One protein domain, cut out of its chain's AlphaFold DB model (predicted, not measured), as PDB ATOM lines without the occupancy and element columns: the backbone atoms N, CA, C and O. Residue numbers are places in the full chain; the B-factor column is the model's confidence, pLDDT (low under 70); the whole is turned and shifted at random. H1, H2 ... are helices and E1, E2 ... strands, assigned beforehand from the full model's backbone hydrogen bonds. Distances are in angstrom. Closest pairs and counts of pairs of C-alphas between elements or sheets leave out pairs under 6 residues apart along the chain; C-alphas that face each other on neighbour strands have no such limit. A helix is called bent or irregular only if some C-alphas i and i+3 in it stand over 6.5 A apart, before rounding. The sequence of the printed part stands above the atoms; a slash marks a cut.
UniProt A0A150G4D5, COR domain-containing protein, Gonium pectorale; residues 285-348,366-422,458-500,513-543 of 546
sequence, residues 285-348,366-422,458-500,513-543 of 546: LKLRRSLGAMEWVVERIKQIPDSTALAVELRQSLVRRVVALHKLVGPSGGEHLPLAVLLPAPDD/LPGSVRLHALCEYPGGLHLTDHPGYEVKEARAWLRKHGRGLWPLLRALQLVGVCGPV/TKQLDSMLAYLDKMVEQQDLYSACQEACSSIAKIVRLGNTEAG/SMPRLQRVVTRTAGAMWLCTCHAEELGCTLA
ATOM      1  N   LEU A 285     143.547   7.118  34.431       76.56
ATOM      2  CA  LEU A 285     143.611   7.762  33.120       76.56
ATOM      3  C   LEU A 285     144.940   8.501  32.969       76.56
ATOM      4  O   LEU A 285     145.618   8.346  31.950       76.56
ATOM      5  N   LYS A 286     145.369   9.217  34.015       77.88
ATOM      6  CA  LYS A 286     146.647   9.923  34.019       77.88
ATOM      7  C   LYS A 286     147.831   8.978  33.762       77.88
ATOM      8  O   LYS A 286     148.636   9.185  32.847       77.88
ATOM      9  N   LEU A 287     147.909   7.882  34.504       80.38
ATOM     10  CA  LEU A 287     148.958   6.877  34.323       80.38
ATOM     11  C   LEU A 287     149.028   6.338  32.891       80.38
ATOM     12  O   LEU A 287     150.096   6.355  32.277       80.38
ATOM     13  N   ARG A 288     147.891   5.904  32.333       79.81
ATOM     14  CA  ARG A 288     147.850   5.334  30.977       79.81
ATOM     15  C   ARG A 288     148.254   6.339  29.909       79.81
ATOM     16  O   ARG A 288     149.000   5.992  29.001       79.81
ATOM     17  N   ARG A 289     147.800   7.587  30.029       74.81
ATOM     18  CA  ARG A 289     148.165   8.666  29.100       74.81
ATOM     19  C   ARG A 289     149.660   8.961  29.143       74.81
ATOM     20  O   ARG A 289     150.279   9.125  28.098       74.81
ATOM     21  N   SER A 290     150.238   8.991  30.344       76.88
ATOM     22  CA  SER A 290     151.675   9.221  30.524       76.88
ATOM     23  C   SER A 290     152.499   8.111  29.875       76.88
ATOM     24  O   SER A 290     153.429   8.403  29.125       76.88
ATOM     25  N   LEU A 291     152.117   6.849  30.097       80.50
ATOM     26  CA  LEU A 291     152.768   5.700  29.470       80.50
ATOM     27  C   LEU A 291     152.615   5.698  27.952       80.50
ATOM     28  O   LEU A 291     153.616   5.580  27.259       80.50
ATOM     29  N   GLY A 292     151.403   5.903  27.431       77.44
ATOM     30  CA  GLY A 292     151.173   5.949  25.985       77.44
ATOM     31  C   GLY A 292     151.977   7.056  25.297       77.44
ATOM     32  O   GLY A 292     152.544   6.840  24.227       77.44
ATOM     33  N   ALA A 293     152.111   8.225  25.937       73.88
ATOM     34  CA  ALA A 293     152.964   9.300  25.436       73.88
ATOM     35  C   ALA A 293     154.448   8.898  25.413       73.88
ATOM     36  O   ALA A 293     155.157   9.218  24.462       73.88
ATOM     37  N   MET A 294     154.926   8.187  26.438       80.94
ATOM     38  CA  MET A 294     156.299   7.682  26.462       80.94
ATOM     39  C   MET A 294     156.548   6.606  25.403       80.94
ATOM     40  O   MET A 294     157.564   6.666  24.719       80.94
ATOM     41  N   GLU A 295     155.631   5.650  25.241       82.06
ATOM     42  CA  GLU A 295     155.717   4.606  24.210       82.06
ATOM     43  C   GLU A 295     155.820   5.223  22.820       82.06
ATOM     44  O   GLU A 295     156.687   4.855  22.029       82.06
ATOM     45  N   TRP A 296     154.998   6.235  22.557       78.12
ATOM     46  CA  TRP A 296     155.055   6.974  21.307       78.12
ATOM     47  C   TRP A 296     156.397   7.696  21.105       78.12
ATOM     48  O   TRP A 296     156.962   7.631  20.013       78.12
ATOM     49  N   VAL A 297     156.952   8.335  22.145       75.19
ATOM     50  CA  VAL A 297     158.281   8.969  22.058       75.19
ATOM     51  C   VAL A 297     159.369   7.928  21.764       75.19
ATOM     52  O   VAL A 297     160.235   8.186  20.933       75.19
ATOM     53  N   VAL A 298     159.314   6.744  22.381       80.94
ATOM     54  CA  VAL A 298     160.261   5.648  22.107       80.94
ATOM     55  C   VAL A 298     160.182   5.191  20.653       80.94
ATOM     56  O   VAL A 298     161.220   5.070  20.001       80.94
ATOM     57  N   GLU A 299     158.978   4.978  20.115       78.75
ATOM     58  CA  GLU A 299     158.808   4.610  18.702       78.75
ATOM     59  C   GLU A 299     159.365   5.673  17.750       78.75
ATOM     60  O   GLU A 299     159.881   5.337  16.683       78.75
ATOM     61  N   ARG A 300     159.336   6.950  18.148       73.56
ATOM     62  CA  ARG A 300     159.929   8.036  17.362       73.56
ATOM     63  C   ARG A 300     161.435   8.100  17.450       73.56
ATOM     64  O   ARG A 300     162.075   8.240  16.414       73.56
ATOM     65  N   ILE A 301     162.011   7.938  18.639       78.44
ATOM     66  CA  ILE A 301     163.469   7.907  18.802       78.44
ATOM     67  C   ILE A 301     164.085   6.835  17.895       78.44
ATOM     68  O   ILE A 301     165.109   7.098  17.280       78.44
ATOM     69  N   LYS A 302     163.432   5.677  17.716       82.00
ATOM     70  CA  LYS A 302     163.899   4.613  16.802       82.00
ATOM     71  C   LYS A 302     164.038   5.050  15.336       82.00
ATOM     72  O   LYS A 302     164.751   4.398  14.581       82.00
ATOM     73  N   GLN A 303     163.327   6.096  14.919       79.81
ATOM     74  CA  GLN A 303     163.322   6.603  13.542       79.81
ATOM     75  C   GLN A 303     164.289   7.775  13.341       79.81
ATOM     76  O   GLN A 303     164.543   8.172  12.204       79.81
ATOM     77  N   ILE A 304     164.806   8.346  14.428       70.88
ATOM     78  CA  ILE A 304     165.670   9.520  14.411       70.88
ATOM     79  C   ILE A 304     167.111   9.045  14.655       70.88
ATOM     80  O   ILE A 304     167.333   8.242  15.557       70.88
ATOM     81  N   PRO A 305     168.117   9.524  13.899       77.38
ATOM     82  CA  PRO A 305     169.504   9.176  14.181       77.38
ATOM     83  C   PRO A 305     169.912   9.595  15.600       77.38
ATOM     84  O   PRO A 305     169.681  10.735  16.014       77.38
ATOM     85  N   ASP A 306     170.571   8.683  16.316       75.12
ATOM     86  CA  ASP A 306     170.979   8.853  17.717       75.12
ATOM     87  C   ASP A 306     171.854  10.089  17.972       75.12
ATOM     88  O   ASP A 306     171.869  10.615  19.082       75.12
ATOM     89  N   SER A 307     172.562  10.570  16.949       73.25
ATOM     90  CA  SER A 307     173.442  11.739  17.017       73.25
ATOM     91  C   SER A 307     172.719  13.086  16.924       73.25
ATOM     92  O   SER A 307     173.359  14.128  17.062       73.25
ATOM     93  N   THR A 308     171.409  13.106  16.666       70.88
ATOM     94  CA  THR A 308     170.659  14.366  16.553       70.88
ATOM     95  C   THR A 308     170.363  14.973  17.924       70.88
ATOM     96  O   THR A 308     170.089  14.261  18.894       70.88
ATOM     97  N   ALA A 309     170.355  16.308  18.004       68.06
ATOM     98  CA  ALA A 309     169.969  17.021  19.221       68.06
ATOM     99  C   ALA A 309     168.533  16.659  19.650       68.06
ATOM    100  O   ALA A 309     168.289  16.433  20.835       68.06
ATOM    101  N   LEU A 310     167.617  16.480  18.691       69.69
ATOM    102  CA  LEU A 310     166.271  15.966  18.936       69.69
ATOM    103  C   LEU A 310     166.250  14.589  19.609       69.69
ATOM    104  O   LEU A 310     165.510  14.409  20.572       69.69
ATOM    105  N   ALA A 311     167.036  13.614  19.138       74.06
ATOM    106  CA  ALA A 311     167.073  12.288  19.758       74.06
ATOM    107  C   ALA A 311     167.570  12.366  21.209       74.06
ATOM    108  O   ALA A 311     166.977  11.746  22.096       74.06
ATOM    109  N   VAL A 312     168.607  13.171  21.467       75.12
ATOM    110  CA  VAL A 312     169.118  13.428  22.822       75.12
ATOM    111  C   VAL A 312     168.039  14.070  23.697       75.12
ATOM    112  O   VAL A 312     167.756  13.571  24.785       75.12
ATOM    113  N   GLU A 313     167.371  15.115  23.212       74.31
ATOM    114  CA  GLU A 313     166.318  15.820  23.952       74.31
ATOM    115  C   GLU A 313     165.104  14.920  24.228       74.31
ATOM    116  O   GLU A 313     164.560  14.929  25.335       74.31
ATOM    117  N   LEU A 314     164.692  14.089  23.265       75.31
ATOM    118  CA  LEU A 314     163.599  13.130  23.443       75.31
ATOM    119  C   LEU A 314     163.953  12.061  24.485       75.31
ATOM    120  O   LEU A 314     163.113  11.736  25.326       75.31
ATOM    121  N   ARG A 315     165.198  11.565  24.503       82.62
ATOM    122  CA  ARG A 315     165.684  10.648  25.553       82.62
ATOM    123  C   ARG A 315     165.682  11.321  26.926       82.62
ATOM    124  O   ARG A 315     165.143  10.759  27.880       82.62
ATOM    125  N   GLN A 316     166.181  12.552  27.021       79.44
ATOM    126  CA  GLN A 316     166.131  13.332  28.262       79.44
ATOM    127  C   GLN A 316     164.689  13.631  28.704       79.44
ATOM    128  O   GLN A 316     164.378  13.662  29.897       79.44
ATOM    129  N   SER A 317     163.775  13.846  27.754       76.94
ATOM    130  CA  SER A 317     162.340  13.988  28.019       76.94
ATOM    131  C   SER A 317     161.753  12.695  28.584       76.94
ATOM    132  O   SER A 317     161.012  12.755  29.563       76.94
ATOM    133  N   LEU A 318     162.106  11.526  28.039       82.94
ATOM    134  CA  LEU A 318     161.667  10.234  28.578       82.94
ATOM    135  C   LEU A 318     162.119  10.032  30.027       82.94
ATOM    136  O   LEU A 318     161.299   9.644  30.858       82.94
ATOM    137  N   VAL A 319     163.378  10.349  30.351       85.19
ATOM    138  CA  VAL A 319     163.886  10.274  31.733       85.19
ATOM    139  C   VAL A 319     163.050  11.155  32.662       85.19
ATOM    140  O   VAL A 319     162.531  10.674  33.672       85.19
ATOM    141  N   ARG A 320     162.845  12.426  32.289       80.06
ATOM    142  CA  ARG A 320     162.014  13.362  33.063       80.06
ATOM    143  C   ARG A 320     160.589  12.842  33.256       80.06
ATOM    144  O   ARG A 320     160.047  12.956  34.352       80.06
ATOM    145  N   ARG A 321     160.003  12.212  32.234       81.62
ATOM    146  CA  ARG A 321     158.658  11.613  32.301       81.62
ATOM    147  C   ARG A 321     158.586  10.433  33.257       81.62
ATOM    148  O   ARG A 321     157.619  10.360  34.006       81.62
ATOM    149  N   VAL A 322     159.585   9.548  33.278       86.38
ATOM    150  CA  VAL A 322     159.632   8.450  34.263       86.38
ATOM    151  C   VAL A 322     159.680   9.001  35.680       86.38
ATOM    152  O   VAL A 322     158.930   8.550  36.543       86.38
ATOM    153  N   VAL A 323     160.541   9.990  35.918       84.06
ATOM    154  CA  VAL A 323     160.698  10.614  37.237       84.06
ATOM    155  C   VAL A 323     159.400  11.307  37.662       84.06
ATOM    156  O   VAL A 323     158.927  11.097  38.779       84.06
ATOM    157  N   ALA A 324     158.770  12.067  36.762       80.50
ATOM    158  CA  ALA A 324     157.471  12.695  37.003       80.50
ATOM    159  C   ALA A 324     156.371  11.657  37.285       80.50
ATOM    160  O   ALA A 324     155.599  11.822  38.227       80.50
ATOM    161  N   LEU A 325     156.330  10.558  36.521       84.50
ATOM    162  CA  LEU A 325     155.383   9.461  36.724       84.50
ATOM    163  C   LEU A 325     155.550   8.835  38.111       84.50
ATOM    164  O   LEU A 325     154.564   8.629  38.812       84.50
ATOM    165  N   HIS A 326     156.793   8.580  38.523       85.62
ATOM    166  CA  HIS A 326     157.118   8.052  39.845       85.62
ATOM    167  C   HIS A 326     156.674   8.987  40.971       85.62
ATOM    168  O   HIS A 326     156.068   8.536  41.942       85.62
ATOM    169  N   LYS A 327     156.906  10.295  40.825       83.75
ATOM    170  CA  LYS A 327     156.449  11.294  41.800       83.75
ATOM    171  C   LYS A 327     154.928  11.395  41.860       83.75
ATOM    172  O   LYS A 327     154.390  11.512  42.958       83.75
ATOM    173  N   LEU A 328     154.250  11.312  40.713       81.62
ATOM    174  CA  LEU A 328     152.790  11.353  40.616       81.62
ATOM    175  C   LEU A 328     152.142  10.232  41.439       81.62
ATOM    176  O   LEU A 328     151.156  10.474  42.127       81.62
ATOM    177  N   VAL A 329     152.705   9.021  41.401       83.50
ATOM    178  CA  VAL A 329     152.204   7.879  42.190       83.50
ATOM    179  C   VAL A 329     152.863   7.733  43.562       83.50
ATOM    180  O   VAL A 329     152.598   6.765  44.277       83.50
ATOM    181  N   GLY A 330     153.720   8.677  43.949       81.31
ATOM    182  CA  GLY A 330     154.372   8.679  45.249       81.31
ATOM    183  C   GLY A 330     153.374   8.844  46.408       81.31
ATOM    184  O   GLY A 330     152.266   9.353  46.222       81.31
ATOM    185  N   PRO A 331     153.741   8.421  47.631       74.62
ATOM    186  CA  PRO A 331     152.886   8.585  48.804       74.62
ATOM    187  C   PRO A 331     152.614  10.068  49.103       74.62
ATOM    188  O   PRO A 331     153.541  10.850  49.325       74.62
ATOM    189  N   SER A 332     151.335  10.440  49.173       59.38
ATOM    190  CA  SER A 332     150.878  11.786  49.527       59.38
ATOM    191  C   SER A 332     151.392  12.182  50.920       59.38
ATOM    192  O   SER A 332     150.962  11.618  51.925       59.38
ATOM    193  N   GLY A 333     152.324  13.138  50.996       60.94
ATOM    194  CA  GLY A 333     152.847  13.671  52.265       60.94
ATOM    195  C   GLY A 333     154.086  12.970  52.845       60.94
ATOM    196  O   GLY A 333     154.451  13.256  53.984       60.94
ATOM    197  N   GLY A 334     154.736  12.069  52.097       60.62
ATOM    198  CA  GLY A 334     156.030  11.480  52.469       60.62
ATOM    199  C   GLY A 334     157.235  12.199  51.846       60.62
ATOM    200  O   GLY A 334     157.096  12.909  50.854       60.62
ATOM    201  N   GLU A 335     158.435  11.992  52.403       66.19
ATOM    202  CA  GLU A 335     159.689  12.364  51.731       66.19
ATOM    203  C   GLU A 335     159.753  11.684  50.352       66.19
ATOM    204  O   GLU A 335     159.576  10.469  50.246       66.19
ATOM    205  N   HIS A 336     159.980  12.465  49.289       73.00
ATOM    206  CA  HIS A 336     160.127  11.931  47.935       73.00
ATOM    207  C   HIS A 336     161.318  10.986  47.879       73.00
ATOM    208  O   HIS A 336     162.448  11.422  48.068       73.00
ATOM    209  N   LEU A 337     161.076   9.715  47.585       81.94
ATOM    210  CA  LEU A 337     162.137   8.734  47.402       81.94
ATOM    211  C   LEU A 337     162.686   8.784  45.977       81.94
ATOM    212  O   LEU A 337     161.951   9.185  45.072       81.94
ATOM    213  N   PRO A 338     163.947   8.372  45.767       83.38
ATOM    214  CA  PRO A 338     164.462   8.152  44.428       83.38
ATOM    215  C   PRO A 338     163.665   7.069  43.720       83.38
ATOM    216  O   PRO A 338     163.197   6.104  44.337       83.38
ATOM    217  N   LEU A 339     163.583   7.213  42.405       85.44
ATOM    218  CA  LEU A 339     163.199   6.145  41.503       85.44
ATOM    219  C   LEU A 339     164.035   4.891  41.788       85.44
ATOM    220  O   LEU A 339     165.244   4.966  42.019       85.44
ATOM    221  N   ALA A 340     163.393   3.728  41.776       85.94
ATOM    222  CA  ALA A 340     164.051   2.476  42.107       85.94
ATOM    223  C   ALA A 340     163.646   1.342  41.166       85.94
ATOM    224  O   ALA A 340     162.522   1.295  40.667       85.94
ATOM    225  N   VAL A 341     164.573   0.411  40.956       86.19
ATOM    226  CA  VAL A 341     164.391  -0.794  40.141       86.19
ATOM    227  C   VAL A 341     164.624  -2.041  40.987       86.19
ATOM    228  O   VAL A 341     165.399  -2.031  41.942       86.19
ATOM    229  N   LEU A 342     163.931  -3.124  40.649       85.19
ATOM    230  CA  LEU A 342     164.074  -4.421  41.304       85.19
ATOM    231  C   LEU A 342     165.050  -5.292  40.511       85.19
ATOM    232  O   LEU A 342     164.825  -5.541  39.330       85.19
ATOM    233  N   LEU A 343     166.106  -5.767  41.168       83.00
ATOM    234  CA  LEU A 343     167.115  -6.669  40.608       83.00
ATOM    235  C   LEU A 343     167.211  -7.938  41.473       83.00
ATOM    236  O   LEU A 343     166.844  -7.893  42.647       83.00
ATOM    237  N   PRO A 344     167.671  -9.087  40.950       76.69
ATOM    238  CA  PRO A 344     167.901 -10.268  41.772       76.69
ATOM    239  C   PRO A 344     169.006  -9.956  42.780       76.69
ATOM    240  O   PRO A 344     169.893  -9.140  42.510       76.69
ATOM    241  N   ALA A 345     168.985 -10.615  43.936       75.50
ATOM    242  CA  ALA A 345     170.162 -10.570  44.790       75.50
ATOM    243  C   ALA A 345     171.368 -11.159  44.026       75.50
ATOM    244  O   ALA A 345     171.197 -12.145  43.304       75.50
ATOM    245  N   PRO A 346     172.569 -10.568  44.153       69.44
ATOM    246  CA  PRO A 346     173.768 -11.174  43.594       69.44
ATOM    247  C   PRO A 346     173.925 -12.581  44.173       69.44
ATOM    248  O   PRO A 346     173.858 -12.754  45.390       69.44
ATOM    249  N   ASP A 347     174.098 -13.564  43.290       66.50
ATOM    250  CA  ASP A 347     174.310 -14.958  43.668       66.50
ATOM    251  C   ASP A 347     175.567 -15.015  44.547       66.50
ATOM    252  O   ASP A 347     176.646 -14.566  44.147       66.50
ATOM    253  N   ASP A 348     175.443 -15.536  45.764       64.56
ATOM    254  CA  ASP A 348     176.546 -15.627  46.730       64.56
ATOM    255  C   ASP A 348     177.592 -16.692  46.340       64.56
ATOM    256  O   ASP A 348     178.535 -16.976  47.081       64.56
ATOM    257  N   LEU A 366     160.271 -16.976  39.803       57.19
ATOM    258  CA  LEU A 366     160.702 -15.759  40.512       57.19
ATOM    259  C   LEU A 366     161.916 -16.047  41.416       57.19
ATOM    260  O   LEU A 366     161.850 -17.004  42.192       57.19
ATOM    261  N   PRO A 367     162.984 -15.224  41.376       62.22
ATOM    262  CA  PRO A 367     164.147 -15.405  42.242       62.22
ATOM    263  C   PRO A 367     163.737 -15.382  43.721       62.22
ATOM    264  O   PRO A 367     162.865 -14.611  44.130       62.22
ATOM    265  N   GLY A 368     164.367 -16.249  44.523       67.19
ATOM    266  CA  GLY A 368     164.072 -16.392  45.954       67.19
ATOM    267  C   GLY A 368     164.299 -15.105  46.753       67.19
ATOM    268  O   GLY A 368     163.620 -14.874  47.752       67.19
ATOM    269  N   SER A 369     165.189 -14.235  46.270       77.75
ATOM    270  CA  SER A 369     165.474 -12.920  46.836       77.75
ATOM    271  C   SER A 369     165.611 -11.865  45.731       77.75
ATOM    272  O   SER A 369     166.271 -12.059  44.708       77.75
ATOM    273  N   VAL A 370     164.954 -10.725  45.942       85.88
ATOM    274  CA  VAL A 370     165.009  -9.545  45.069       85.88
ATOM    275  C   VAL A 370     165.492  -8.376  45.913       85.88
ATOM    276  O   VAL A 370     165.167  -8.275  47.098       85.88
ATOM    277  N   ARG A 371     166.269  -7.487  45.305       89.31
ATOM    278  CA  ARG A 371     166.744  -6.250  45.905       89.31
ATOM    279  C   ARG A 371     166.217  -5.040  45.156       89.31
ATOM    280  O   ARG A 371     166.115  -5.036  43.933       89.31
ATOM    281  N   LEU A 372     165.893  -4.001  45.908       90.12
ATOM    282  CA  LEU A 372     165.478  -2.707  45.397       90.12
ATOM    283  C   LEU A 372     166.697  -1.783  45.305       90.12
ATOM    284  O   LEU A 372     167.295  -1.441  46.323       90.12
ATOM    285  N   HIS A 373     167.053  -1.354  44.101       89.25
ATOM    286  CA  HIS A 373     168.173  -0.450  43.847       89.25
ATOM    287  C   HIS A 373     167.662   0.938  43.489       89.25
ATOM    288  O   HIS A 373     166.830   1.082  42.598       89.25
ATOM    289  N   ALA A 374     168.180   1.957  44.170       89.38
ATOM    290  CA  ALA A 374     167.898   3.342  43.830       89.38
ATOM    291  C   ALA A 374     168.680   3.755  42.573       89.38
ATOM    292  O   ALA A 374     169.856   3.403  42.416       89.38
ATOM    293  N   LEU A 375     168.015   4.506  41.699       89.94
ATOM    294  CA  LEU A 375     168.568   5.036  40.461       89.94
ATOM    295  C   LEU A 375     169.000   6.490  40.647       89.94
ATOM    296  O   LEU A 375     168.377   7.252  41.385       89.94
ATOM    297  N   CYS A 376     170.056   6.874  39.939       90.50
ATOM    298  CA  CYS A 376     170.373   8.273  39.706       90.50
ATOM    299  C   CYS A 376     169.437   8.824  38.623       90.50
ATOM    300  O   CYS A 376     169.401   8.312  37.505       90.50
ATOM    301  N   GLU A 377     168.714   9.891  38.945       91.06
ATOM    302  CA  GLU A 377     167.687  10.543  38.124       91.06
ATOM    303  C   GLU A 377     168.274  11.589  37.157       91.06
ATOM    304  O   GLU A 377     167.647  12.603  36.862       91.06
ATOM    305  N   TYR A 378     169.505  11.374  36.680       88.69
ATOM    306  CA  TYR A 378     170.179  12.327  35.797       88.69
ATOM    307  C   TYR A 378     169.461  12.382  34.437       88.69
ATOM    308  O   TYR A 378     169.285  11.327  33.822       88.69
ATOM    309  N   PRO A 379     169.070  13.568  33.923       77.62
ATOM    310  CA  PRO A 379     168.326  13.675  32.666       77.62
ATOM    311  C   PRO A 379     169.029  13.031  31.470       77.62
ATOM    312  O   PRO A 379     168.352  12.485  30.606       77.62
ATOM    313  N   GLY A 380     170.366  13.046  31.428       82.19
ATOM    314  CA  GLY A 380     171.142  12.388  30.371       82.19
ATOM    315  C   GLY A 380     171.085  10.856  30.396       82.19
ATOM    316  O   GLY A 380     171.482  10.226  29.421       82.19
ATOM    317  N   GLY A 381     170.567  10.247  31.467       86.94
ATOM    318  CA  GLY A 381     170.357   8.807  31.555       86.94
ATOM    319  C   GLY A 381     170.200   8.299  32.990       86.94
ATOM    320  O   GLY A 381     171.028   8.568  33.866       86.94
ATOM    321  N   LEU A 382     169.161   7.490  33.212       87.00
ATOM    322  CA  LEU A 382     168.975   6.763  34.465       87.00
ATOM    323  C   LEU A 382     170.021   5.655  34.597       87.00
ATOM    324  O   LEU A 382     170.205   4.855  33.680       87.00
ATOM    325  N   HIS A 383     170.659   5.556  35.759       85.69
ATOM    326  CA  HIS A 383     171.620   4.489  36.023       85.69
ATOM    327  C   HIS A 383     171.627   4.042  37.480       85.69
ATOM    328  O   HIS A 383     171.190   4.759  38.383       85.69
ATOM    329  N   LEU A 384     172.121   2.822  37.693       85.62
ATOM    330  CA  LEU A 384     172.300   2.250  39.019       85.62
ATOM    331  C   LEU A 384     173.385   3.003  39.775       85.62
ATOM    332  O   LEU A 384     174.417   3.374  39.222       85.62
ATOM    333  N   THR A 385     173.152   3.171  41.066       83.06
ATOM    334  CA  THR A 385     174.211   3.552  41.992       83.06
ATOM    335  C   THR A 385     174.959   2.313  42.465       83.06
ATOM    336  O   THR A 385     174.427   1.205  42.442       83.06
ATOM    337  N   ASP A 386     176.157   2.502  43.009       79.94
ATOM    338  CA  ASP A 386     176.923   1.442  43.678       79.94
ATOM    339  C   ASP A 386     176.272   0.933  44.987       79.94
ATOM    340  O   ASP A 386     176.901   0.231  45.784       79.94
ATOM    341  N   HIS A 387     175.035   1.341  45.285       81.75
ATOM    342  CA  HIS A 387     174.308   0.857  46.444       81.75
ATOM    343  C   HIS A 387     173.979  -0.639  46.271       81.75
ATOM    344  O   HIS A 387     173.406  -1.019  45.244       81.75
ATOM    345  N   PRO A 388     174.244  -1.498  47.280       82.38
ATOM    346  CA  PRO A 388     174.021  -2.946  47.191       82.38
ATOM    347  C   PRO A 388     172.541  -3.346  47.061       82.38
ATOM    348  O   PRO A 388     172.245  -4.530  46.887       82.38
ATOM    349  N   GLY A 389     171.631  -2.372  47.154       88.56
ATOM    350  CA  GLY A 389     170.186  -2.548  47.116       88.56
ATOM    351  C   GLY A 389     169.605  -2.885  48.489       88.56
ATOM    352  O   GLY A 389     170.311  -3.333  49.390       88.56
ATOM    353  N   TYR A 390     168.307  -2.652  48.648       89.56
ATOM    354  CA  TYR A 390     167.546  -3.024  49.838       89.56
ATOM    355  C   TYR A 390     166.903  -4.387  49.626       89.56
ATOM    356  O   TYR A 390     166.239  -4.601  48.615       89.56
ATOM    357  N   GLU A 391     167.074  -5.309  50.566       90.12
ATOM    358  CA  GLU A 391     166.465  -6.631  50.462       90.12
ATOM    359  C   GLU A 391     164.935  -6.559  50.575       90.12
ATOM    360  O   GLU A 391     164.382  -5.992  51.520       90.12
ATOM    361  N   VAL A 392     164.242  -7.170  49.612       90.31
ATOM    362  CA  VAL A 392     162.789  -7.338  49.645       90.31
ATOM    363  C   VAL A 392     162.476  -8.699  50.263       90.31
ATOM    364  O   VAL A 392     162.494  -9.728  49.583       90.31
ATOM    365  N   LYS A 393     162.186  -8.705  51.569       87.81
ATOM    366  CA  LYS A 393     161.772  -9.917  52.295       87.81
ATOM    367  C   LYS A 393     160.513 -10.504  51.653       87.81
ATOM    368  O   LYS A 393     159.584  -9.771  51.321       87.81
ATOM    369  N   GLU A 394     160.500 -11.825  51.479       89.06
ATOM    370  CA  GLU A 394     159.402 -12.556  50.829       89.06
ATOM    371  C   GLU A 394     159.044 -11.990  49.441       89.06
ATOM    372  O   GLU A 394     157.869 -11.814  49.108       89.06
ATOM    373  N   ALA A 395     160.062 -11.716  48.615       86.38
ATOM    374  CA  ALA A 395     159.938 -11.049  47.315       86.38
ATOM    375  C   ALA A 395     158.749 -11.533  46.467       86.38
ATOM    376  O   ALA A 395     158.031 -10.731  45.877       86.38
ATOM    377  N   ARG A 396     158.480 -12.842  46.452       84.38
ATOM    378  CA  ARG A 396     157.345 -13.431  45.732       84.38
ATOM    379  C   ARG A 396     155.979 -13.012  46.283       84.38
ATOM    380  O   ARG A 396     155.081 -12.699  45.503       84.38
ATOM    381  N   ALA A 397     155.795 -13.034  47.602       88.25
ATOM    382  CA  ALA A 397     154.555 -12.583  48.232       88.25
ATOM    383  C   ALA A 397     154.377 -11.072  48.037       88.25
ATOM    384  O   ALA A 397     153.287 -10.609  47.697       88.25
ATOM    385  N   TRP A 398     155.476 -10.324  48.153       90.31
ATOM    386  CA  TRP A 398     155.496  -8.885  47.931       90.31
ATOM    387  C   TRP A 398     155.134  -8.510  46.484       90.31
ATOM    388  O   TRP A 398     154.252  -7.680  46.276       90.31
ATOM    389  N   LEU A 399     155.724  -9.174  45.482       87.44
ATOM    390  CA  LEU A 399     155.411  -8.969  44.062       87.44
ATOM    391  C   LEU A 399     153.974  -9.366  43.721       87.44
ATOM    392  O   LEU A 399     153.319  -8.668  42.958       87.44
ATOM    393  N   ARG A 400     153.434 -10.438  44.312       86.12
ATOM    394  CA  ARG A 400     152.014 -10.783  44.124       86.12
ATOM    395  C   ARG A 400     151.079  -9.695  44.642       86.12
ATOM    396  O   ARG A 400     150.028  -9.467  44.051       86.12
ATOM    397  N   LYS A 401     151.458  -9.042  45.741       90.19
ATOM    398  CA  LYS A 401     150.666  -7.981  46.361       90.19
ATOM    399  C   LYS A 401     150.793  -6.649  45.619       90.19
ATOM    400  O   LYS A 401     149.786  -6.013  45.339       90.19
ATOM    401  N   HIS A 402     152.016  -6.230  45.300       90.25
ATOM    402  CA  HIS A 402     152.309  -4.881  44.801       90.25
ATOM    403  C   HIS A 402     152.633  -4.820  43.306       90.25
ATOM    404  O   HIS A 402     152.663  -3.736  42.732       90.25
ATOM    405  N   GLY A 403     152.840  -5.963  42.654       85.88
ATOM    406  CA  GLY A 403     153.288  -6.057  41.267       85.88
ATOM    407  C   GLY A 403     152.428  -5.279  40.277       85.88
ATOM    408  O   GLY A 403     152.966  -4.582  39.424       85.88
ATOM    409  N   ARG A 404     151.099  -5.311  40.435       86.12
ATOM    410  CA  ARG A 404     150.175  -4.549  39.573       86.12
ATOM    411  C   ARG A 404     150.451  -3.045  39.622       86.12
ATOM    412  O   ARG A 404     150.491  -2.396  38.586       86.12
ATOM    413  N   GLY A 405     150.682  -2.505  40.819       86.62
ATOM    414  CA  GLY A 405     151.030  -1.097  41.013       86.62
ATOM    415  C   GLY A 405     152.444  -0.741  40.556       86.62
ATOM    416  O   GLY A 405     152.737   0.416  40.286       86.62
ATOM    417  N   LEU A 406     153.336  -1.725  40.445       88.19
ATOM    418  CA  LEU A 406     154.686  -1.511  39.920       88.19
ATOM    419  C   LEU A 406     154.729  -1.538  38.399       88.19
ATOM    420  O   LEU A 406     155.642  -0.952  37.826       88.19
ATOM    421  N   TRP A 407     153.767  -2.199  37.748       89.56
ATOM    422  CA  TRP A 407     153.772  -2.385  36.300       89.56
ATOM    423  C   TRP A 407     153.951  -1.068  35.530       89.56
ATOM    424  O   TRP A 407     154.871  -1.013  34.713       89.56
ATOM    425  N   PRO A 408     153.215   0.028  35.826       88.75
ATOM    426  CA  PRO A 408     153.426   1.299  35.135       88.75
ATOM    427  C   PRO A 408     154.852   1.827  35.264       88.75
ATOM    428  O   PRO A 408     155.448   2.260  34.285       88.75
ATOM    429  N   LEU A 409     155.433   1.754  36.461       88.12
ATOM    430  CA  LEU A 409     156.779   2.261  36.717       88.12
ATOM    431  C   LEU A 409     157.849   1.397  36.046       88.12
ATOM    432  O   LEU A 409     158.777   1.930  35.442       88.12
ATOM    433  N   LEU A 410     157.701   0.074  36.100       88.38
ATOM    434  CA  LEU A 410     158.607  -0.864  35.439       88.38
ATOM    435  C   LEU A 410     158.540  -0.723  33.916       88.38
ATOM    436  O   LEU A 410     159.578  -0.726  33.258       88.38
ATOM    437  N   ARG A 411     157.342  -0.522  33.356       89.06
ATOM    438  CA  ARG A 411     157.155  -0.252  31.928       89.06
ATOM    439  C   ARG A 411     157.801   1.075  31.538       89.06
ATOM    440  O   ARG A 411     158.520   1.136  30.550       89.06
ATOM    441  N   ALA A 412     157.617   2.119  32.340       88.31
ATOM    442  CA  ALA A 412     158.242   3.420  32.115       88.31
ATOM    443  C   ALA A 412     159.786   3.333  32.140       88.31
ATOM    444  O   ALA A 412     160.453   3.886  31.265       88.31
ATOM    445  N   LEU A 413     160.355   2.580  33.088       88.50
ATOM    446  CA  LEU A 413     161.794   2.295  33.165       88.50
ATOM    447  C   LEU A 413     162.309   1.522  31.941       88.50
ATOM    448  O   LEU A 413     163.381   1.835  31.421       88.50
ATOM    449  N   GLN A 414     161.538   0.546  31.455       87.50
ATOM    450  CA  GLN A 414     161.862  -0.204  30.241       87.50
ATOM    451  C   GLN A 414     161.923   0.721  29.018       87.50
ATOM    452  O   GLN A 414     162.842   0.610  28.212       87.50
ATOM    453  N   LEU A 415     160.986   1.669  28.910       85.69
ATOM    454  CA  LEU A 415     160.917   2.631  27.804       85.69
ATOM    455  C   LEU A 415     162.103   3.602  27.771       85.69
ATOM    456  O   LEU A 415     162.566   3.959  26.693       85.69
ATOM    457  N   VAL A 416     162.633   4.000  28.930       86.31
ATOM    458  CA  VAL A 416     163.867   4.809  29.004       86.31
ATOM    459  C   VAL A 416     165.120   3.993  28.680       86.31
ATOM    460  O   VAL A 416     166.185   4.561  28.454       86.31
ATOM    461  N   GLY A 417     165.011   2.666  28.626       79.06
ATOM    462  CA  GLY A 417     166.153   1.801  28.383       79.06
ATOM    463  C   GLY A 417     167.123   1.811  29.559       79.06
ATOM    464  O   GLY A 417     168.329   1.884  29.342       79.06
ATOM    465  N   VAL A 418     166.619   1.735  30.803       61.22
ATOM    466  CA  VAL A 418     167.463   1.465  31.984       61.22
ATOM    467  C   VAL A 418     168.099   0.084  31.805       61.22
ATOM    468  O   VAL A 418     167.539  -0.940  32.188       61.22
ATOM    469  N   CYS A 419     169.227   0.049  31.099       39.97
ATOM    470  CA  CYS A 419     169.885  -1.146  30.595       39.97
ATOM    471  C   CYS A 419     171.396  -0.926  30.642       39.97
ATOM    472  O   CYS A 419     171.978  -0.230  29.818       39.97
ATOM    473  N   GLY A 420     172.034  -1.568  31.608       32.81
ATOM    474  CA  GLY A 420     173.463  -1.832  31.594       32.81
ATOM    475  C   GLY A 420     173.746  -2.933  32.610       32.81
ATOM    476  O   GLY A 420     173.150  -2.903  33.689       32.81
ATOM    477  N   PRO A 421     174.605  -3.928  32.320       33.50
ATOM    478  CA  PRO A 421     175.157  -4.746  33.391       33.50
ATOM    479  C   PRO A 421     175.814  -3.811  34.413       33.50
ATOM    480  O   PRO A 421     176.224  -2.701  34.069       33.50
ATOM    481  N   VAL A 422     175.984  -4.287  35.646       38.47
ATOM    482  CA  VAL A 422     176.640  -3.587  36.773       38.47
ATOM    483  C   VAL A 422     178.055  -3.037  36.430       38.47
ATOM    484  O   VAL A 422     178.681  -2.394  37.260       38.47
ATOM    485  N   THR A 458     167.709  -6.038  31.167       64.44
ATOM    486  CA  THR A 458     166.624  -5.893  30.188       64.44
ATOM    487  C   THR A 458     165.748  -7.139  30.101       64.44
ATOM    488  O   THR A 458     164.553  -7.052  30.353       64.44
ATOM    489  N   LYS A 459     166.339  -8.318  29.843       69.50
ATOM    490  CA  LYS A 459     165.585  -9.581  29.729       69.50
ATOM    491  C   LYS A 459     164.837  -9.908  31.018       69.50
ATOM    492  O   LYS A 459     163.762 -10.505  30.997       69.50
ATOM    493  N   GLN A 460     165.405  -9.516  32.153       69.75
ATOM    494  CA  GLN A 460     164.761  -9.698  33.441       69.75
ATOM    495  C   GLN A 460     163.583  -8.741  33.636       69.75
ATOM    496  O   GLN A 460     162.526  -9.181  34.087       69.75
ATOM    497  N   LEU A 461     163.747  -7.460  33.298       73.69
ATOM    498  CA  LEU A 461     162.653  -6.493  33.329       73.69
ATOM    499  C   LEU A 461     161.516  -6.938  32.400       73.69
ATOM    500  O   LEU A 461     160.359  -6.920  32.815       73.69
ATOM    501  N   ASP A 462     161.846  -7.443  31.208       76.56
ATOM    502  CA  ASP A 462     160.893  -8.027  30.258       76.56
ATOM    503  C   ASP A 462     160.151  -9.224  30.871       76.56
ATOM    504  O   ASP A 462     158.926  -9.315  30.792       76.56
ATOM    505  N   SER A 463     160.877 -10.115  31.552       76.50
ATOM    506  CA  SER A 463     160.298 -11.286  32.225       76.50
ATOM    507  C   SER A 463     159.383 -10.893  33.389       76.50
ATOM    508  O   SER A 463     158.321 -11.489  33.581       76.50
ATOM    509  N   MET A 464     159.760  -9.866  34.159       76.69
ATOM    510  CA  MET A 464     158.920  -9.308  35.220       76.69
ATOM    511  C   MET A 464     157.659  -8.664  34.647       76.69
ATOM    512  O   MET A 464     156.573  -8.903  35.168       76.69
ATOM    513  N   LEU A 465     157.775  -7.890  33.570       80.38
ATOM    514  CA  LEU A 465     156.626  -7.267  32.913       80.38
ATOM    515  C   LEU A 465     155.670  -8.316  32.340       80.38
ATOM    516  O   LEU A 465     154.480  -8.248  32.628       80.38
ATOM    517  N   ALA A 466     156.184  -9.349  31.670       81.88
ATOM    518  CA  ALA A 466     155.371 -10.458  31.168       81.88
ATOM    519  C   ALA A 466     154.655 -11.231  32.294       81.88
ATOM    520  O   ALA A 466     153.519 -11.684  32.125       81.88
ATOM    521  N   TYR A 467     155.295 -11.384  33.461       76.94
ATOM    522  CA  TYR A 467     154.655 -11.957  34.649       76.94
ATOM    523  C   TYR A 467     153.511 -11.070  35.163       76.94
ATOM    524  O   TYR A 467     152.446 -11.576  35.521       76.94
ATOM    525  N   LEU A 468     153.721  -9.755  35.183       78.81
ATOM    526  CA  LEU A 468     152.753  -8.777  35.672       78.81
ATOM    527  C   LEU A 468     151.584  -8.544  34.705       78.81
ATOM    528  O   LEU A 468     150.469  -8.343  35.180       78.81
ATOM    529  N   ASP A 469     151.791  -8.650  33.390       77.31
ATOM    530  CA  ASP A 469     150.731  -8.558  32.371       77.31
ATOM    531  C   ASP A 469     149.630  -9.601  32.605       77.31
ATOM    532  O   ASP A 469     148.439  -9.303  32.503       77.31
ATOM    533  N   LYS A 470     150.011 -10.814  33.029       73.94
ATOM    534  CA  LYS A 470     149.071 -11.893  33.391       73.94
ATOM    535  C   LYS A 470     148.236 -11.573  34.637       73.94
ATOM    536  O   LYS A 470     147.289 -12.293  34.942       73.94
ATOM    537  N   MET A 471     148.599 -10.529  35.380       67.06
ATOM    538  CA  MET A 471     147.945 -10.108  36.612       67.06
ATOM    539  C   MET A 471     147.099  -8.839  36.438       67.06
ATOM    540  O   MET A 471     146.687  -8.284  37.445       67.06
ATOM    541  N   VAL A 472     146.816  -8.332  35.237       62.00
ATOM    542  CA  VAL A 472     146.044  -7.080  35.081       62.00
ATOM    543  C   VAL A 472     144.534  -7.362  34.959       62.00
ATOM    544  O   VAL A 472     144.037  -7.654  33.881       62.00
ATOM    545  N   GLU A 473     143.777  -7.234  36.061       61.53
ATOM    546  CA  GLU A 473     142.295  -7.195  36.062       61.53
ATOM    547  C   GLU A 473     141.712  -6.132  37.029       61.53
ATOM    548  O   GLU A 473     142.268  -5.911  38.107       61.53
ATOM    549  N   GLN A 474     140.596  -5.514  36.588       56.38
ATOM    550  CA  GLN A 474     139.551  -4.654  37.210       56.38
ATOM    551  C   GLN A 474     139.781  -3.963  38.581       56.38
ATOM    552  O   GLN A 474     138.865  -3.880  39.398       56.38
ATOM    553  N   GLN A 475     140.953  -3.388  38.846       62.78
ATOM    554  CA  GLN A 475     141.141  -2.450  39.964       62.78
ATOM    555  C   GLN A 475     141.716  -1.115  39.498       62.78
ATOM    556  O   GLN A 475     142.312  -1.014  38.426       62.78
ATOM    557  N   ASP A 476     141.525  -0.085  40.325       84.00
ATOM    558  CA  ASP A 476     142.082   1.245  40.110       84.00
ATOM    559  C   ASP A 476     143.621   1.203  40.151       84.00
ATOM    560  O   ASP A 476     144.237   1.083  41.215       84.00
ATOM    561  N   LEU A 477     144.237   1.284  38.970       86.31
ATOM    562  CA  LEU A 477     145.680   1.163  38.762       86.31
ATOM    563  C   LEU A 477     146.461   2.220  39.550       86.31
ATOM    564  O   LEU A 477     147.529   1.926  40.082       86.31
ATOM    565  N   TYR A 478     145.918   3.430  39.665       86.31
ATOM    566  CA  TYR A 478     146.544   4.525  40.400       86.31
ATOM    567  C   TYR A 478     146.679   4.234  41.892       86.31
ATOM    568  O   TYR A 478     147.781   4.309  42.437       86.31
ATOM    569  N   SER A 479     145.588   3.811  42.531       87.81
ATOM    570  CA  SER A 479     145.597   3.411  43.941       87.81
ATOM    571  C   SER A 479     146.579   2.257  44.197       87.81
ATOM    572  O   SER A 479     147.333   2.283  45.172       87.81
ATOM    573  N   ALA A 480     146.652   1.281  43.283       89.50
ATOM    574  CA  ALA A 480     147.626   0.192  43.367       89.50
ATOM    575  C   ALA A 480     149.082   0.692  43.265       89.50
ATOM    576  O   ALA A 480     149.948   0.218  44.006       89.50
ATOM    577  N   CYS A 481     149.361   1.664  42.385       89.44
ATOM    578  CA  CYS A 481     150.686   2.284  42.274       89.44
ATOM    579  C   CYS A 481     151.088   3.002  43.564       89.44
ATOM    580  O   CYS A 481     152.211   2.827  44.040       89.44
ATOM    581  N   GLN A 482     150.165   3.754  44.168       89.56
ATOM    582  CA  GLN A 482     150.412   4.441  45.437       89.56
ATOM    583  C   GLN A 482     150.702   3.461  46.578       89.56
ATOM    584  O   GLN A 482     151.607   3.696  47.387       89.56
ATOM    585  N   GLU A 483     149.984   2.335  46.636       90.75
ATOM    586  CA  GLU A 483     150.257   1.285  47.621       90.75
ATOM    587  C   GLU A 483     151.651   0.673  47.414       90.75
ATOM    588  O   GLU A 483     152.409   0.511  48.377       90.75
ATOM    589  N   ALA A 484     152.021   0.375  46.166       90.44
ATOM    590  CA  ALA A 484     153.335  -0.160  45.825       90.44
ATOM    591  C   ALA A 484     154.470   0.812  46.200       90.44
ATOM    592  O   ALA A 484     155.422   0.412  46.875       90.44
ATOM    593  N   CYS A 485     154.333   2.099  45.863       89.75
ATOM    594  CA  CYS A 485     155.302   3.140  46.222       89.75
ATOM    595  C   CYS A 485     155.411   3.323  47.741       89.75
ATOM    596  O   CYS A 485     156.508   3.438  48.291       89.75
ATOM    597  N   SER A 486     154.284   3.263  48.455       90.31
ATOM    598  CA  SER A 486     154.264   3.297  49.923       90.31
ATOM    599  C   SER A 486     154.976   2.090  50.546       90.31
ATOM    600  O   SER A 486     155.592   2.209  51.608       90.31
ATOM    601  N   SER A 487     154.896   0.923  49.901       92.00
ATOM    602  CA  SER A 487     155.585  -0.303  50.317       92.00
ATOM    603  C   SER A 487     157.096  -0.203  50.096       92.00
ATOM    604  O   SER A 487     157.866  -0.446  51.028       92.00
ATOM    605  N   ILE A 488     157.521   0.282  48.922       90.06
ATOM    606  CA  ILE A 488     158.921   0.635  48.628       90.06
ATOM    607  C   ILE A 488     159.468   1.590  49.696       90.06
ATOM    608  O   ILE A 488     160.540   1.358  50.257       90.06
ATOM    609  N   ALA A 489     158.692   2.609  50.063       88.56
ATOM    610  CA  ALA A 489     159.095   3.574  51.076       88.56
ATOM    611  C   ALA A 489     159.323   2.982  52.465       88.56
ATOM    612  O   ALA A 489     160.109   3.514  53.250       88.56
ATOM    613  N   LYS A 490     158.624   1.900  52.809       90.50
ATOM    614  CA  LYS A 490     158.856   1.179  54.065       90.50
ATOM    615  C   LYS A 490     160.141   0.357  53.997       90.50
ATOM    616  O   LYS A 490     160.901   0.391  54.957       90.50
ATOM    617  N   ILE A 491     160.397  -0.312  52.870       90.38
ATOM    618  CA  ILE A 491     161.615  -1.110  52.646       90.38
ATOM    619  C   ILE A 491     162.861  -0.227  52.764       90.38
ATOM    620  O   ILE A 491     163.764  -0.544  53.532       90.38
ATOM    621  N   VAL A 492     162.873   0.914  52.070       87.25
ATOM    622  CA  VAL A 492     163.998   1.863  52.105       87.25
ATOM    623  C   VAL A 492     164.242   2.385  53.523       87.25
ATOM    624  O   VAL A 492     165.372   2.370  54.005       87.25
ATOM    625  N   ARG A 493     163.182   2.812  54.225       85.88
ATOM    626  CA  ARG A 493     163.306   3.317  55.602       85.88
ATOM    627  C   ARG A 493     163.864   2.264  56.555       85.88
ATOM    628  O   ARG A 493     164.747   2.590  57.341       85.88
ATOM    629  N   LEU A 494     163.381   1.023  56.464       88.06
ATOM    630  CA  LEU A 494     163.859  -0.073  57.305       88.06
ATOM    631  C   LEU A 494     165.337  -0.385  57.027       88.06
ATOM    632  O   LEU A 494     166.132  -0.455  57.962       88.06
ATOM    633  N   GLY A 495     165.724  -0.482  55.754       85.44
ATOM    634  CA  GLY A 495     167.116  -0.740  55.384       85.44
ATOM    635  C   GLY A 495     168.074   0.368  55.830       85.44
ATOM    636  O   GLY A 495     169.166   0.079  56.312       85.44
ATOM    637  N   ASN A 496     167.641   1.631  55.775       83.38
ATOM    638  CA  ASN A 496     168.426   2.754  56.298       83.38
ATOM    639  C   ASN A 496     168.590   2.690  57.826       83.38
ATOM    640  O   ASN A 496     169.670   2.990  58.334       83.38
ATOM    641  N   THR A 497     167.556   2.275  58.568       83.94
ATOM    642  CA  THR A 497     167.670   2.098  60.028       83.94
ATOM    643  C   THR A 497     168.583   0.938  60.416       83.94
ATOM    644  O   THR A 497     169.320   1.056  61.391       83.94
ATOM    645  N   GLU A 498     168.577  -0.156  59.651       82.56
ATOM    646  CA  GLU A 498     169.442  -1.317  59.894       82.56
ATOM    647  C   GLU A 498     170.920  -0.995  59.596       82.56
ATOM    648  O   GLU A 498     171.802  -1.393  60.355       82.56
ATOM    649  N   ALA A 499     171.204  -0.206  58.552       73.81
ATOM    650  CA  ALA A 499     172.567   0.201  58.194       73.81
ATOM    651  C   ALA A 499     173.190   1.229  59.166       73.81
ATOM    652  O   ALA A 499     174.410   1.264  59.327       73.81
ATOM    653  N   GLY A 500     172.373   2.061  59.822       65.25
ATOM    654  CA  GLY A 500     172.829   3.123  60.732       65.25
ATOM    655  C   GLY A 500     173.180   2.677  62.160       65.25
ATOM    656  O   GLY A 500     173.672   3.486  62.942       65.25
ATOM    657  N   SER A 513     168.948  11.130  54.121       53.97
ATOM    658  CA  SER A 513     170.098  10.762  53.271       53.97
ATOM    659  C   SER A 513     169.966   9.331  52.718       53.97
ATOM    660  O   SER A 513     170.107   8.360  53.462       53.97
ATOM    661  N   MET A 514     169.724   9.188  51.413       65.81
ATOM    662  CA  MET A 514     169.901   7.917  50.706       65.81
ATOM    663  C   MET A 514     171.402   7.658  50.519       65.81
ATOM    664  O   MET A 514     172.117   8.569  50.094       65.81
ATOM    665  N   PRO A 515     171.926   6.454  50.801       67.94
ATOM    666  CA  PRO A 515     173.351   6.218  50.645       67.94
ATOM    667  C   PRO A 515     173.752   6.407  49.173       67.94
ATOM    668  O   PRO A 515     173.187   5.774  48.284       67.94
ATOM    669  N   ARG A 516     174.743   7.275  48.926       78.12
ATOM    670  CA  ARG A 516     175.304   7.597  47.595       78.12
ATOM    671  C   ARG A 516     174.383   8.351  46.622       78.12
ATOM    672  O   ARG A 516     174.781   8.552  45.476       78.12
ATOM    673  N   LEU A 517     173.210   8.810  47.064       84.81
ATOM    674  CA  LEU A 517     172.375   9.746  46.308       84.81
ATOM    675  C   LEU A 517     172.189  11.042  47.091       84.81
ATOM    676  O   LEU A 517     171.868  11.040  48.278       84.81
ATOM    677  N   GLN A 518     172.348  12.157  46.398       86.62
ATOM    678  CA  GLN A 518     172.074  13.490  46.893       86.62
ATOM    679  C   GLN A 518     170.762  13.977  46.300       86.62
ATOM    680  O   GLN A 518     170.530  13.896  45.092       86.62
ATOM    681  N   ARG A 519     169.898  14.507  47.160       86.31
ATOM    682  CA  ARG A 519     168.695  15.188  46.709       86.31
ATOM    683  C   ARG A 519     169.082  16.574  46.204       86.31
ATOM    684  O   ARG A 519     169.453  17.438  46.994       86.31
ATOM    685  N   VAL A 520     168.946  16.790  44.904       81.94
ATOM    686  CA  VAL A 520     169.184  18.076  44.249       81.94
ATOM    687  C   VAL A 520     167.842  18.639  43.810       81.94
ATOM    688  O   VAL A 520     167.087  17.996  43.087       81.94
ATOM    689  N   VAL A 521     167.509  19.842  44.270       73.69
ATOM    690  CA  VAL A 521     166.288  20.526  43.837       73.69
ATOM    691  C   VAL A 521     166.632  21.423  42.662       73.69
ATOM    692  O   VAL A 521     167.327  22.424  42.816       73.69
ATOM    693  N   THR A 522     166.129  21.061  41.490       64.88
ATOM    694  CA  THR A 522     166.238  21.878  40.281       64.88
ATOM    695  C   THR A 522     164.974  22.702  40.078       64.88
ATOM    696  O   THR A 522     163.900  22.376  40.588       64.88
ATOM    697  N   ARG A 523     165.091  23.805  39.333       53.28
ATOM    698  CA  ARG A 523     163.957  24.702  39.060       53.28
ATOM    699  C   ARG A 523     162.945  24.111  38.076       53.28
ATOM    700  O   ARG A 523     161.789  24.515  38.097       53.28
ATOM    701  N   THR A 524     163.383  23.213  37.198       48.31
ATOM    702  CA  THR A 524     162.595  22.668  36.082       48.31
ATOM    703  C   THR A 524     162.098  21.262  36.362       48.31
ATOM    704  O   THR A 524     160.904  21.022  36.245       48.31
ATOM    705  N   ALA A 525     162.975  20.361  36.803       53.84
ATOM    706  CA  ALA A 525     162.622  18.973  37.095       53.84
ATOM    707  C   ALA A 525     162.221  18.743  38.566       53.84
ATOM    708  O   ALA A 525     162.025  17.604  38.994       53.84
ATOM    709  N   GLY A 526     162.122  19.810  39.368       68.56
ATOM    710  CA  GLY A 526     161.844  19.727  40.798       68.56
ATOM    711  C   GLY A 526     162.958  19.009  41.566       68.56
ATOM    712  O   GLY A 526     164.132  19.057  41.191       68.56
ATOM    713  N   ALA A 527     162.600  18.351  42.671       78.56
ATOM    714  CA  ALA A 527     163.539  17.510  43.410       78.56
ATOM    715  C   ALA A 527     163.909  16.263  42.595       78.56
ATOM    716  O   ALA A 527     163.017  15.525  42.181       78.56
ATOM    717  N   MET A 528     165.207  16.041  42.414       83.31
ATOM    718  CA  MET A 528     165.796  14.849  41.812       83.31
ATOM    719  C   MET A 528     166.784  14.200  42.778       83.31
ATOM    720  O   MET A 528     167.347  14.868  43.650       83.31
ATOM    721  N   TRP A 529     167.030  12.911  42.598       88.75
ATOM    722  CA  TRP A 529     168.050  12.166  43.326       88.75
ATOM    723  C   TRP A 529     169.211  11.800  42.412       88.75
ATOM    724  O   TRP A 529     169.050  11.030  41.473       88.75
ATOM    725  N   LEU A 530     170.393  12.339  42.690       88.62
ATOM    726  CA  LEU A 530     171.558  12.230  41.815       88.62
ATOM    727  C   LEU A 530     172.738  11.584  42.536       88.62
ATOM    728  O   LEU A 530     172.923  11.800  43.731       88.62
ATOM    729  N   CYS A 531     173.567  10.815  41.826       89.69
ATOM    730  CA  CYS A 531     174.872  10.419  42.360       89.69
ATOM    731  C   CYS A 531     175.718  11.665  42.633       89.69
ATOM    732  O   CYS A 531     175.506  12.703  42.011       89.69
ATOM    733  N   THR A 532     176.734  11.542  43.488       85.69
ATOM    734  CA  THR A 532     177.690  12.633  43.737       85.69
ATOM    735  C   THR A 532     178.278  13.192  42.435       85.69
ATOM    736  O   THR A 532     178.320  14.403  42.271       85.69
ATOM    737  N   CYS A 533     178.604  12.321  41.472       85.50
ATOM    738  CA  CYS A 533     179.073  12.702  40.138       85.50
ATOM    739  C   CYS A 533     178.168  13.727  39.431       85.50
ATOM    740  O   CYS A 533     178.588  14.832  39.101       85.50
ATOM    741  N   HIS A 534     176.904  13.368  39.224       87.81
ATOM    742  CA  HIS A 534     175.946  14.199  38.501       87.81
ATOM    743  C   HIS A 534     175.393  15.340  39.362       87.81
ATOM    744  O   HIS A 534     174.968  16.359  38.825       87.81
ATOM    745  N   ALA A 535     175.395  15.193  40.689       84.75
ATOM    746  CA  ALA A 535     175.057  16.277  41.602       84.75
ATOM    747  C   ALA A 535     176.090  17.406  41.522       84.75
ATOM    748  O   ALA A 535     175.707  18.573  41.522       84.75
ATOM    749  N   GLU A 536     177.379  17.078  41.402       80.62
ATOM    750  CA  GLU A 536     178.444  18.059  41.185       80.62
ATOM    751  C   GLU A 536     178.350  18.700  39.798       80.62
ATOM    752  O   GLU A 536     178.461  19.917  39.692       80.62
ATOM    753  N   GLU A 537     178.069  17.928  38.748       78.88
ATOM    754  CA  GLU A 537     177.888  18.452  37.386       78.88
ATOM    755  C   GLU A 537     176.704  19.435  37.289       78.88
ATOM    756  O   GLU A 537     176.836  20.556  36.782       78.88
ATOM    757  N   LEU A 538     175.551  19.049  37.845       70.19
ATOM    758  CA  LEU A 538     174.362  19.902  37.894       70.19
ATOM    759  C   LEU A 538     174.512  21.044  38.912       70.19
ATOM    760  O   LEU A 538     173.968  22.128  38.718       70.19
ATOM    761  N   GLY A 539     175.285  20.843  39.977       56.75
ATOM    762  CA  GLY A 539     175.621  21.873  40.960       56.75
ATOM    763  C   GLY A 539     176.583  22.928  40.411       56.75
ATOM    764  O   GLY A 539     176.414  24.113  40.694       56.75
ATOM    765  N   CYS A 540     177.539  22.538  39.566       45.12
ATOM    766  CA  CYS A 540     178.453  23.460  38.891       45.12
ATOM    767  C   CYS A 540     177.741  24.324  37.841       45.12
ATOM    768  O   CYS A 540     178.185  25.439  37.581       45.12
ATOM    769  N   THR A 541     176.628  23.845  37.277       43.19
ATOM    770  CA  THR A 541     175.785  24.620  36.351       43.19
ATOM    771  C   THR A 541     174.732  25.484  37.059       43.19
ATOM    772  O   THR A 541     174.327  26.501  36.501       43.19
ATOM    773  N   LEU A 542     174.317  25.145  38.289       39.78
ATOM    774  CA  LEU A 542     173.265  25.867  39.029       39.78
ATOM    775  C   LEU A 542     173.732  26.683  40.250       39.78
ATOM    776  O   LEU A 542     172.923  27.442  40.786       39.78
ATOM    777  N   ALA A 543     174.989  26.584  40.695       31.11
ATOM    778  CA  ALA A 543     175.469  27.332  41.860       31.11
ATOM    779  C   ALA A 543     176.979  27.643  41.829       31.11
ATOM    780  O   ALA A 543     177.786  27.047  42.543       31.11
TER     781      ALA A 543
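What this domain is: This is residues 285 to 348, 366 to 422, 458 to 500 and 513 to 543 of the 546 residues of the protein "COR domain-containing protein" of Gonium pectorale (UniProt A0A150G4D5). Look first for a small antiparallel sheet of three strands, E1, E2 and E3, with two helices over one of its faces, the kinked H3 and the long H5. The helical hairpin of H1 and H2 packs on H3's residues 408 to 416, H4 packs on H3 too, and a small head, the strand hairpin of E4 and E5 with H6 after it, meets the E2 end at Cys 376. The printed part has 195 residues with six named helices and five named strands, in the order H1 H2 E1 E2 E3 H3 H4 H5 E4 E5 H6, and its class is mostly helix. It is compact, with a radius of gyration of the C-alphas of 16.4 A, and rounded, spanning 44 by 40 by 37 A.

How they stand to each other: Start at the sheet of E1, residues 340 to 344, E2, residues 370 to 376, and E3, residues 390 to 392, in the order E1 - E2 - E3. E1 and E2 are antiparallel, with N 341 and O 373 2.9 A apart, within hydrogen-bond range. E2 and E3 form an antiparallel hairpin, with N 372 and O 390 at 2.8 A; residues 383 to 384 between them also pair with residues 375 to 376 of E2. H3, residues 395 to 416, is irregular, C-alphas 401 and 404 being 7.6 A apart, and has a kink of 90 degrees near residue 404. It is on the sheet at a height of 9.2 A, over E1 and E3. H5, residues 477 to 499, is on the same face at a height of 8.9 A, making two layers, a sheet with a helix on one face; it runs slantwise to the strands, at 55 degrees to E3 on the local plane. H3 is the hub, touching four helices. Its residues 402 to 408 touch residues 477 to 487 of H5, about perpendicular at 75 degrees; the closest C-alphas, of Gly 405 and Cys 481, are 3.6 A apart. H4, residues 458 to 469, touches H3 at a steep tilt of 60 degrees, opposite ways, the closest C-alphas being those of Gly 403 and Leu 468, 6.2 A; it only grazes the sheet, with residues 460 to 464. H1, residues 285 to 301, and H2, residues 309 to 328, form a hairpin at a shallow tilt of 19 degrees, closest at the C-alphas of Ile 301 and Ala 311, 5.8 A. H2 touches residues 409 to 416 of H3, closest at the C-alphas of Val 322 and Ala 412, 5.6 A. H1 touches residues 408 to 416 of H3, closest at the C-alphas of Val 298 and Leu 415, 6.5 A. Helix packing is part aligned, part crossed. Now look at the antiparallel hairpin of E4, residues 517 to 521, and E5, residues 527 to 531, where N 518 and O 530 are 2.8 A apart. The closest C-alphas of E2 and E5, of Cys 376 and Leu 530, are 4.6 A apart. H6, residues 532 to 542, touches no helix; its closest C-alpha to E4 is Thr 532, 6.5 A from that of Gln 518. In H1, H2, H4, H5 and H6 every O i to N i+4 pair is within hydrogen-bond range, and in H3 14 of 18 are.

Where its parts are: Find C-alpha 285 at (143.611, 7.762, 33.120); from there H1 runs 24.5 A, and H2 then runs 28.0 A. E1, 13.3 A, E2, 19.4 A, and E3, 6.4 A, follow. Find C-alpha 395 at (159.938, -11.049, 47.315), where H3 begins its 24.5 A. H4 is 16.3 A long and H5 33.2 A. E4 is 12.6 A and E5 13.4 A; H6, 14.7 A, ends at C-alpha 542 at (173.265, 25.867, 39.029).

The domain as a whole: The two C-alphas farthest apart are those of Gln 474 and Ala 543, 48.3 A. Residues 349 to 365, 423 to 457 and 501 to 512 are not printed, with C-alpha gaps of 17.0 A, 12.2 A and 11.0 A across the cuts. Of the links printed whole, H2 to E1 and E2 to E3 are long. Mean pLDDT of the printed part is 78.1; 39 residues are under 70, among them 418 to 422, 471 to 475, 522 to 526 and 539 to 543.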